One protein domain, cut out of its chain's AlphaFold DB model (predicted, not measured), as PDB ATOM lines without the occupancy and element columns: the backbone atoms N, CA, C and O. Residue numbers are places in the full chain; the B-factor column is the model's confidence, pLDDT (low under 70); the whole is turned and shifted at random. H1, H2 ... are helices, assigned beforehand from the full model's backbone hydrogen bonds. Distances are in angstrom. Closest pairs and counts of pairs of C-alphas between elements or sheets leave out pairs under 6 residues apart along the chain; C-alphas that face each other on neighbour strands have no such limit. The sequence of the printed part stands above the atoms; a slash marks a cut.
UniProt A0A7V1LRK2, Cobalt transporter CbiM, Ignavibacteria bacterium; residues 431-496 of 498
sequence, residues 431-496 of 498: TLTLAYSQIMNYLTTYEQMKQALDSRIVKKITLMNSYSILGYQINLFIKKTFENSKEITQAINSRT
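What this domain is: This is residues 431 to 496 of the 498 residues of the protein "Cobalt transporter CbiM" of Ignavibacteria bacterium (UniProt A0A7V1LRK2). Two long helices, H1 and then H2, run opposite ways and cross at a slant, joined at one end by a short loop, with residues 489 to 496, of which 489 to 495 belong to H2, sticking out at the other end. The pair is loosely formed, with 1 pair of C-alphas of H1 and H2 within 8 A. The printed part has 66 residues, with two named helices and no named strand, and its class is all helix. It is loose, with a radius of gyration of the C-alphas of 15.4 A, and is a rod of 51 by 19 by 17 A.

How they stand to each other: H1, residues 431 to 456, and H2, residues 463 to 495, are close but not clearly touching. Their closest C-alphas, of Tyr 442 and Phe 477, are 7.6 A apart. They run opposite ways at a steep tilt of 40 degrees. In H1 and H2 every O i to N i+4 pair is within hydrogen-bond range.

Where its parts are: H1 begins at C-alpha 431, (23.004, -27.724, 20.772), and is 37.0 A long from first to last C-alpha. H2 is 47.1 A long and ends at C-alpha 495, (31.916, -32.909, 7.063).

The domain as a whole: The C-alphas farthest apart, of Lys 459 and Thr 496, are 51.4 A apart. The link is short, and the printed part has no cut. Residue 496 is under 70 in pLDDT.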
ATOM      1  N   THR A 431      24.133 -26.941  20.250       88.25
ATOM      2  CA  THR A 431      23.004 -27.724  20.772       88.25
ATOM      3  C   THR A 431      21.677 -26.985  20.597       88.25
ATOM      4  O   THR A 431      20.694 -27.576  20.158       88.25
ATOM      5  N   LEU A 432      21.648 -25.677  20.869       90.69
ATOM      6  CA  LEU A 432      20.464 -24.835  20.699       90.69
ATOM      7  C   LEU A 432      20.044 -24.736  19.228       90.69
ATOM      8  O   LEU A 432      18.855 -24.800  18.921       90.69
ATOM      9  N   THR A 433      21.010 -24.600  18.318       89.38
ATOM     10  CA  THR A 433      20.757 -24.528  16.871       89.38
ATOM     11  C   THR A 433      20.189 -25.841  16.347       89.38
ATOM     12  O   THR A 433      19.179 -25.831  15.642       89.38
ATOM     13  N   LEU A 434      20.778 -26.971  16.746       89.38
ATOM     14  CA  LEU A 434      20.259 -28.294  16.409       89.38
ATOM     15  C   LEU A 434      18.854 -28.509  16.972       89.38
ATOM     16  O   LEU A 434      17.954 -28.883  16.222       89.38
ATOM     17  N   ALA A 435      18.647 -28.233  18.261       90.31
ATOM     18  CA  ALA A 435      17.349 -28.395  18.907       90.31
ATOM     19  C   ALA A 435      16.273 -27.555  18.209       90.31
ATOM     20  O   ALA A 435      15.212 -28.072  17.877       90.31
ATOM     21  N   TYR A 436      16.561 -26.283  17.918       91.12
ATOM     22  CA  TYR A 436      15.631 -25.411  17.207       91.12
ATOM     23  C   TYR A 436      15.315 -25.921  15.796       91.12
ATOM     24  O   TYR A 436      14.146 -25.991  15.420       91.12
ATOM     25  N   SER A 437      16.332 -26.332  15.033       90.44
ATOM     26  CA  SER A 437      16.136 -26.909  13.699       90.44
ATOM     27  C   SER A 437      15.249 -28.157  13.745       90.44
ATOM     28  O   SER A 437      14.318 -28.276  12.946       90.44
ATOM     29  N   GLN A 438      15.472 -29.051  14.712       90.81
ATOM     30  CA  GLN A 438      14.647 -30.247  14.877       90.81
ATOM     31  C   GLN A 438      13.219 -29.915  15.315       90.81
ATOM     32  O   GLN A 438      12.280 -30.476  14.759       90.81
ATOM     33  N   ILE A 439      13.031 -28.960  16.232       91.44
ATOM     34  CA  ILE A 439      11.697 -28.489  16.634       91.44
ATOM     35  C   ILE A 439      10.911 -28.005  15.411       91.44
ATOM     36  O   ILE A 439       9.765 -28.409  15.232       91.44
ATOM     37  N   MET A 440      11.519 -27.197  14.538       92.31
ATOM     38  CA  MET A 440      10.846 -26.699  13.331       92.31
ATOM     39  C   MET A 440      10.495 -27.829  12.348       92.31
ATOM     40  O   MET A 440       9.391 -27.855  11.796       92.31
ATOM     41  N   ASN A 441      11.388 -28.807  12.174       89.38
ATOM     42  CA  ASN A 441      11.130 -29.982  11.335       89.38
ATOM     43  C   ASN A 441       9.994 -30.855  11.894       89.38
ATOM     44  O   ASN A 441       9.142 -31.342  11.141       89.38
ATOM     45  N   TYR A 442       9.950 -31.045  13.213       90.25
ATOM     46  CA  TYR A 442       8.897 -31.819  13.866       90.25
ATOM     47  C   TYR A 442       7.561 -31.087  13.885       90.25
ATOM     48  O   TYR A 442       6.545 -31.733  13.651       90.25
ATOM     49  N   LEU A 443       7.548 -29.763  14.057       91.81
ATOM     50  CA  LEU A 443       6.339 -28.949  13.902       91.81
ATOM     51  C   LEU A 443       5.751 -29.100  12.497       91.81
ATOM     52  O   LEU A 443       4.567 -29.386  12.357       91.81
ATOM     53  N   THR A 444       6.593 -29.020  11.465       91.88
ATOM     54  CA  THR A 444       6.158 -29.221  10.074       91.88
ATOM     55  C   THR A 444       5.607 -30.634   9.859       91.88
ATOM     56  O   THR A 444       4.543 -30.814   9.271       91.88
ATOM     57  N   THR A 445       6.295 -31.654  10.387       89.25
ATOM     58  CA  THR A 445       5.830 -33.051  10.316       89.25
ATOM     59  C   THR A 445       4.486 -33.222  11.033       89.25
ATOM     60  O   THR A 445       3.598 -33.907  10.532       89.25
ATOM     61  N   TYR A 446       4.314 -32.587  12.192       90.38
ATOM     62  CA  TYR A 446       3.076 -32.625  12.962       90.38
ATOM     63  C   TYR A 446       1.915 -31.983  12.198       90.38
ATOM     64  O   TYR A 446       0.838 -32.572  12.122       90.38
ATOM     65  N   GLU A 447       2.130 -30.820  11.580       91.12
ATOM     66  CA  GLU A 447       1.120 -30.157  10.748       91.12
ATOM     67  C   GLU A 447       0.717 -31.012   9.541       91.12
ATOM     68  O   GLU A 447      -0.474 -31.164   9.270       91.12
ATOM     69  N   GLN A 448       1.683 -31.647   8.871       89.94
ATOM     70  CA  GLN A 448       1.418 -32.580   7.772       89.94
ATOM     71  C   GLN A 448       0.611 -33.796   8.234       89.94
ATOM     72  O   GLN A 448      -0.351 -34.189   7.576       89.94
ATOM     73  N   MET A 449       0.960 -34.381   9.383       87.25
ATOM     74  CA  MET A 449       0.199 -35.491   9.962       87.25
ATOM     75  C   MET A 449      -1.221 -35.068  10.318       87.25
ATOM     76  O   MET A 449      -2.154 -35.819  10.052       87.25
ATOM     77  N   LYS A 450      -1.396 -33.872  10.888       87.31
ATOM     78  CA  LYS A 450      -2.713 -33.327  11.211       87.31
ATOM     79  C   LYS A 450      -3.570 -33.178   9.950       87.31
ATOM     80  O   LYS A 450      -4.683 -33.682   9.928       87.31
ATOM     81  N   GLN A 451      -3.030 -32.599   8.878       88.88
ATOM     82  CA  GLN A 451      -3.734 -32.473   7.592       88.88
ATOM     83  C   GLN A 451      -4.049 -33.836   6.950       88.88
ATOM     84  O   GLN A 451      -5.143 -34.057   6.423       88.88
ATOM     85  N   ALA A 452      -3.110 -34.784   7.009       88.00
ATOM     86  CA  ALA A 452      -3.321 -36.146   6.522       88.00
ATOM     87  C   ALA A 452      -4.404 -36.887   7.320       88.00
ATOM     88  O   ALA A 452      -5.151 -37.687   6.762       88.00
ATOM     89  N   LEU A 453      -4.500 -36.619   8.621       85.62
ATOM     90  CA  LEU A 453      -5.526 -37.177   9.486       85.62
ATOM     91  C   LEU A 453      -6.892 -36.542   9.186       85.62
ATOM     92  O   LEU A 453      -7.854 -37.262   8.940       85.62
ATOM     93  N   ASP A 454      -6.950 -35.211   9.107       85.69
ATOM     94  CA  ASP A 454      -8.169 -34.450   8.810       85.69
ATOM     95  C   ASP A 454      -8.762 -34.829   7.437       85.69
ATOM     96  O   ASP A 454      -9.978 -34.916   7.294       85.69
ATOM     97  N   SER A 455      -7.923 -35.133   6.438       88.94
ATOM     98  CA  SER A 455      -8.374 -35.565   5.100       88.94
ATOM     99  C   SER A 455      -8.876 -37.012   5.025       88.94
ATOM    100  O   SER A 455      -9.637 -37.350   4.119       88.94
ATOM    101  N   ARG A 456      -8.458 -37.883   5.949       85.75
ATOM    102  CA  ARG A 456      -8.809 -39.318   5.948       85.75
ATOM    103  C   ARG A 456      -9.959 -39.654   6.889       85.75
ATOM    104  O   ARG A 456     -10.459 -40.779   6.877       85.75
ATOM    105  N   ILE A 457     -10.362 -38.704   7.722       83.31
ATOM    106  CA  ILE A 457     -11.380 -38.906   8.740       83.31
ATOM    107  C   ILE A 457     -12.720 -38.363   8.255       83.31
ATOM    108  O   ILE A 457     -12.896 -37.173   8.032       83.31
ATOM    109  N   VAL A 458     -13.697 -39.264   8.159       72.62
ATOM    110  CA  VAL A 458     -15.074 -38.948   7.738       72.62
ATOM    111  C   VAL A 458     -16.001 -38.691   8.941       72.62
ATOM    112  O   VAL A 458     -17.028 -38.031   8.812       72.62
ATOM    113  N   LYS A 459     -15.655 -39.186  10.140       77.19
ATOM    114  CA  LYS A 459     -16.439 -39.040  11.385       77.19
ATOM    115  C   LYS A 459     -15.588 -38.463  12.513       77.19
ATOM    116  O   LYS A 459     -14.411 -38.781  12.607       77.19
ATOM    117  N   LYS A 460     -16.186 -37.682  13.423       78.38
ATOM    118  CA  LYS A 460     -15.477 -37.156  14.607       78.38
ATOM    119  C   LYS A 460     -14.791 -38.280  15.394       78.38
ATOM    120  O   LYS A 460     -15.403 -39.302  15.696       78.38
ATOM    121  N   ILE A 461     -13.527 -38.054  15.738       82.25
ATOM    122  CA  ILE A 461     -12.691 -38.981  16.503       82.25
ATOM    123  C   ILE A 461     -13.259 -39.119  17.919       82.25
ATOM    124  O   ILE A 461     -13.526 -38.118  18.586       82.25
ATOM    125  N   THR A 462     -13.446 -40.354  18.383       87.44
ATOM    126  CA  THR A 462     -13.833 -40.645  19.770       87.44
ATOM    127  C   THR A 462     -12.648 -40.446  20.714       87.44
ATOM    128  O   THR A 462     -11.497 -40.585  20.312       87.44
ATOM    129  N   LEU A 463     -12.909 -40.177  21.998       82.56
ATOM    130  CA  LEU A 463     -11.852 -39.942  22.993       82.56
ATOM    131  C   LEU A 463     -10.822 -41.089  23.040       82.56
ATOM    132  O   LEU A 463      -9.621 -40.849  23.111       82.56
ATOM    133  N   MET A 464     -11.294 -42.335  22.937       82.06
ATOM    134  CA  MET A 464     -10.454 -43.536  22.951       82.06
ATOM    135  C   MET A 464      -9.544 -43.619  21.717       82.06
ATOM    136  O   MET A 464      -8.346 -43.854  21.854       82.06
ATOM    137  N   ASN A 465     -10.075 -43.316  20.528       85.00
ATOM    138  CA  ASN A 465      -9.281 -43.260  19.301       85.00
ATOM    139  C   ASN A 465      -8.273 -42.102  19.325       85.00
ATOM    140  O   ASN A 465      -7.172 -42.251  18.801       85.00
ATOM    141  N   SER A 466      -8.601 -40.975  19.970       83.88
ATOM    142  CA  SER A 466      -7.664 -39.859  20.155       83.88
ATOM    143  C   SER A 466      -6.430 -40.272  20.960       83.88
ATOM    144  O   SER A 466      -5.321 -39.885  20.595       83.88
ATOM    145  N   TYR A 467      -6.587 -41.096  22.005       87.75
ATOM    146  CA  TYR A 467      -5.447 -41.631  22.760       87.75
ATOM    147  C   TYR A 467      -4.579 -42.565  21.915       87.75
ATOM    148  O   TYR A 467      -3.355 -42.439  21.931       87.75
ATOM    149  N   SER A 468      -5.191 -43.464  21.139       87.75
ATOM    150  CA  SER A 468      -4.446 -44.349  20.236       87.75
ATOM    151  C   SER A 468      -3.674 -43.552  19.181       87.75
ATOM    152  O   SER A 468      -2.487 -43.794  18.979       87.75
ATOM    153  N   ILE A 469      -4.311 -42.553  18.559       86.00
ATOM    154  CA  ILE A 469      -3.678 -41.660  17.577       86.00
ATOM    155  C   ILE A 469      -2.503 -40.904  18.205       86.00
ATOM    156  O   ILE A 469      -1.431 -40.861  17.604       86.00
ATOM    157  N   LEU A 470      -2.670 -40.361  19.414       87.50
ATOM    158  CA  LEU A 470      -1.587 -39.708  20.153       87.50
ATOM    159  C   LEU A 470      -0.418 -40.678  20.395       87.50
ATOM    160  O   LEU A 470       0.734 -40.319  20.168       87.50
ATOM    161  N   GLY A 471      -0.707 -41.919  20.797       89.25
ATOM    162  CA  GLY A 471       0.299 -42.962  20.994       89.25
ATOM    163  C   GLY A 471       1.094 -43.271  19.722       89.25
ATOM    164  O   GLY A 471       2.325 -43.299  19.754       89.25
ATOM    165  N   TYR A 472       0.414 -43.429  18.581       87.94
ATOM    166  CA  TYR A 472       1.071 -43.632  17.284       87.94
ATOM    167  C   TYR A 472       1.904 -42.423  16.855       87.94
ATOM    168  O   TYR A 472       3.016 -42.597  16.358       87.94
ATOM    169  N   GLN A 473       1.398 -41.205  17.069       87.94
ATOM    170  CA  GLN A 473       2.133 -39.972  16.789       87.94
ATOM    171  C   GLN A 473       3.414 -39.896  17.619       87.94
ATOM    172  O   GLN A 473       4.487 -39.700  17.056       87.94
ATOM    173  N   ILE A 474       3.325 -40.112  18.934       89.38
ATOM    174  CA  ILE A 474       4.484 -40.110  19.833       89.38
ATOM    175  C   ILE A 474       5.510 -41.153  19.385       89.38
ATOM    176  O   ILE A 474       6.684 -40.819  19.241       89.38
ATOM    177  N   ASN A 475       5.084 -42.390  19.105       91.44
ATOM    178  CA  ASN A 475       5.995 -43.449  18.669       91.44
ATOM    179  C   ASN A 475       6.702 -43.091  17.347       91.44
ATOM    180  O   ASN A 475       7.915 -43.257  17.216       91.44
ATOM    181  N   LEU A 476       5.968 -42.518  16.388       88.75
ATOM    182  CA  LEU A 476       6.536 -42.039  15.129       88.75
ATOM    183  C   LEU A 476       7.565 -40.926  15.355       88.75
ATOM    184  O   LEU A 476       8.648 -40.981  14.775       88.75
ATOM    185  N   PHE A 477       7.266 -39.942  16.209       90.69
ATOM    186  CA  PHE A 477       8.211 -38.872  16.533       90.69
ATOM    187  C   PHE A 477       9.457 -39.398  17.245       90.69
ATOM    188  O   PHE A 477      10.560 -38.974  16.908       90.69
ATOM    189  N   ILE A 478       9.315 -40.348  18.174       89.69
ATOM    190  CA  ILE A 478      10.451 -40.985  18.855       89.69
ATOM    191  C   ILE A 478      11.335 -41.708  17.836       89.69
ATOM    192  O   ILE A 478      12.538 -41.448  17.781       89.69
ATOM    193  N   LYS A 479      10.747 -42.556  16.982       92.00
ATOM    194  CA  LYS A 479      11.486 -43.292  15.949       92.00
ATOM    195  C   LYS A 479      12.220 -42.343  14.999       92.00
ATOM    196  O   LYS A 479      13.429 -42.474  14.818       92.00
ATOM    197  N   LYS A 480      11.514 -41.333  14.483       89.25
ATOM    198  CA  LYS A 480      12.083 -40.304  13.604       89.25
ATOM    199  C   LYS A 480      13.199 -39.513  14.291       89.25
ATOM    200  O   LYS A 480      14.172 -39.148  13.644       89.25
ATOM    201  N   THR A 481      13.102 -39.286  15.602       89.31
ATOM    202  CA  THR A 481      14.153 -38.603  16.371       89.31
ATOM    203  C   THR A 481      15.434 -39.426  16.452       89.31
ATOM    204  O   THR A 481      16.517 -38.867  16.280       89.31
ATOM    205  N   PHE A 482      15.336 -40.741  16.664       90.12
ATOM    206  CA  PHE A 482      16.506 -41.624  16.647       90.12
ATOM    207  C   PHE A 482      17.150 -41.709  15.259       90.12
ATOM    208  O   PHE A 482      18.375 -41.623  15.152       90.12
ATOM    209  N   GLU A 483      16.338 -41.829  14.207       90.94
ATOM    210  CA  GLU A 483      16.805 -41.853  12.815       90.94
ATOM    211  C   GLU A 483      17.508 -40.538  12.445       90.94
ATOM    212  O   GLU A 483      18.690 -40.557  12.099       90.94
ATOM    213  N   ASN A 484      16.846 -39.391  12.652       89.56
ATOM    214  CA  ASN A 484      17.421 -38.068  12.402       89.56
ATOM    215  C   ASN A 484      18.718 -37.849  13.190       89.56
ATOM    216  O   ASN A 484      19.681 -37.309  12.656       89.56
ATOM    217  N   SER A 485      18.765 -38.252  14.465       88.69
ATOM    218  CA  SER A 485      19.967 -38.119  15.294       88.69
ATOM    219  C   SER A 485      21.147 -38.901  14.710       88.69
ATOM    220  O   SER A 485      22.260 -38.372  14.615       88.69
ATOM    221  N   LYS A 486      20.904 -40.137  14.253       91.69
ATOM    222  CA  LYS A 486      21.920 -40.980  13.614       91.69
ATOM    223  C   LYS A 486      22.409 -40.365  12.302       91.69
ATOM    224  O   LYS A 486      23.620 -40.255  12.112       91.69
ATOM    225  N   GLU A 487      21.495 -39.924  11.442       90.50
ATOM    226  CA  GLU A 487      21.823 -39.288  10.159       90.50
ATOM    227  C   GLU A 487      22.611 -37.991  10.343       90.50
ATOM    228  O   GLU A 487      23.646 -37.798   9.709       90.50
ATOM    229  N   ILE A 488      22.160 -37.116  11.248       87.75
ATOM    230  CA  ILE A 488      22.832 -35.850  11.550       87.75
ATOM    231  C   ILE A 488      24.241 -36.126  12.063       87.75
ATOM    232  O   ILE A 488      25.191 -35.547  11.546       87.75
ATOM    233  N   THR A 489      24.399 -37.052  13.013       87.88
ATOM    234  CA  THR A 489      25.713 -37.424  13.561       87.88
ATOM    235  C   THR A 489      26.652 -37.942  12.471       87.88
ATOM    236  O   THR A 489      27.799 -37.509  12.386       87.88
ATOM    237  N   GLN A 490      26.166 -38.821  11.589       90.94
ATOM    238  CA  GLN A 490      26.943 -39.326  10.453       90.94
ATOM    239  C   GLN A 490      27.328 -38.209   9.471       90.94
ATOM    240  O   GLN A 490      28.473 -38.156   9.023       90.94
ATOM    241  N   ALA A 491      26.400 -37.301   9.164       87.50
ATOM    242  CA  ALA A 491      26.627 -36.168   8.271       87.50
ATOM    243  C   ALA A 491      27.591 -35.124   8.856       87.50
ATOM    244  O   ALA A 491      28.318 -34.473   8.111       87.50
ATOM    245  N   ILE A 492      27.601 -34.940  10.177       83.88
ATOM    246  CA  ILE A 492      28.575 -34.077  10.854       83.88
ATOM    247  C   ILE A 492      29.957 -34.708  10.755       83.88
ATOM    248  O   ILE A 492      30.868 -34.061  10.249       83.88
ATOM    249  N   ASN A 493      30.086 -35.981  11.148       85.88
ATOM    250  CA  ASN A 493      31.358 -36.703  11.131       85.88
ATOM    251  C   ASN A 493      31.989 -36.750   9.731       85.88
ATOM    252  O   ASN A 493      33.208 -36.712   9.620       85.88
ATOM    253  N   SER A 494      31.179 -36.799   8.667       87.81
ATOM    254  CA  SER A 494      31.670 -36.777   7.284       87.81
ATOM    255  C   SER A 494      32.061 -35.386   6.771       87.81
ATOM    256  O   SER A 494      32.784 -35.289   5.782       87.81
ATOM    257  N   ARG A 495      31.600 -34.306   7.420       83.56
ATOM    258  CA  ARG A 495      31.916 -32.909   7.063       83.56
ATOM    259  C   ARG A 495      33.071 -32.323   7.873       83.56
ATOM    260  O   ARG A 495      33.720 -31.396   7.395       83.56
ATOM    261  N   THR A 496      33.334 -32.826   9.076       59.19
ATOM    262  CA  THR A 496      34.536 -32.485   9.850       59.19
ATOM    263  C   THR A 496      35.757 -33.187   9.256       59.19
ATOM    264  O   THR A 496      36.017 -34.350   9.553       59.19
TER     265      THR A 496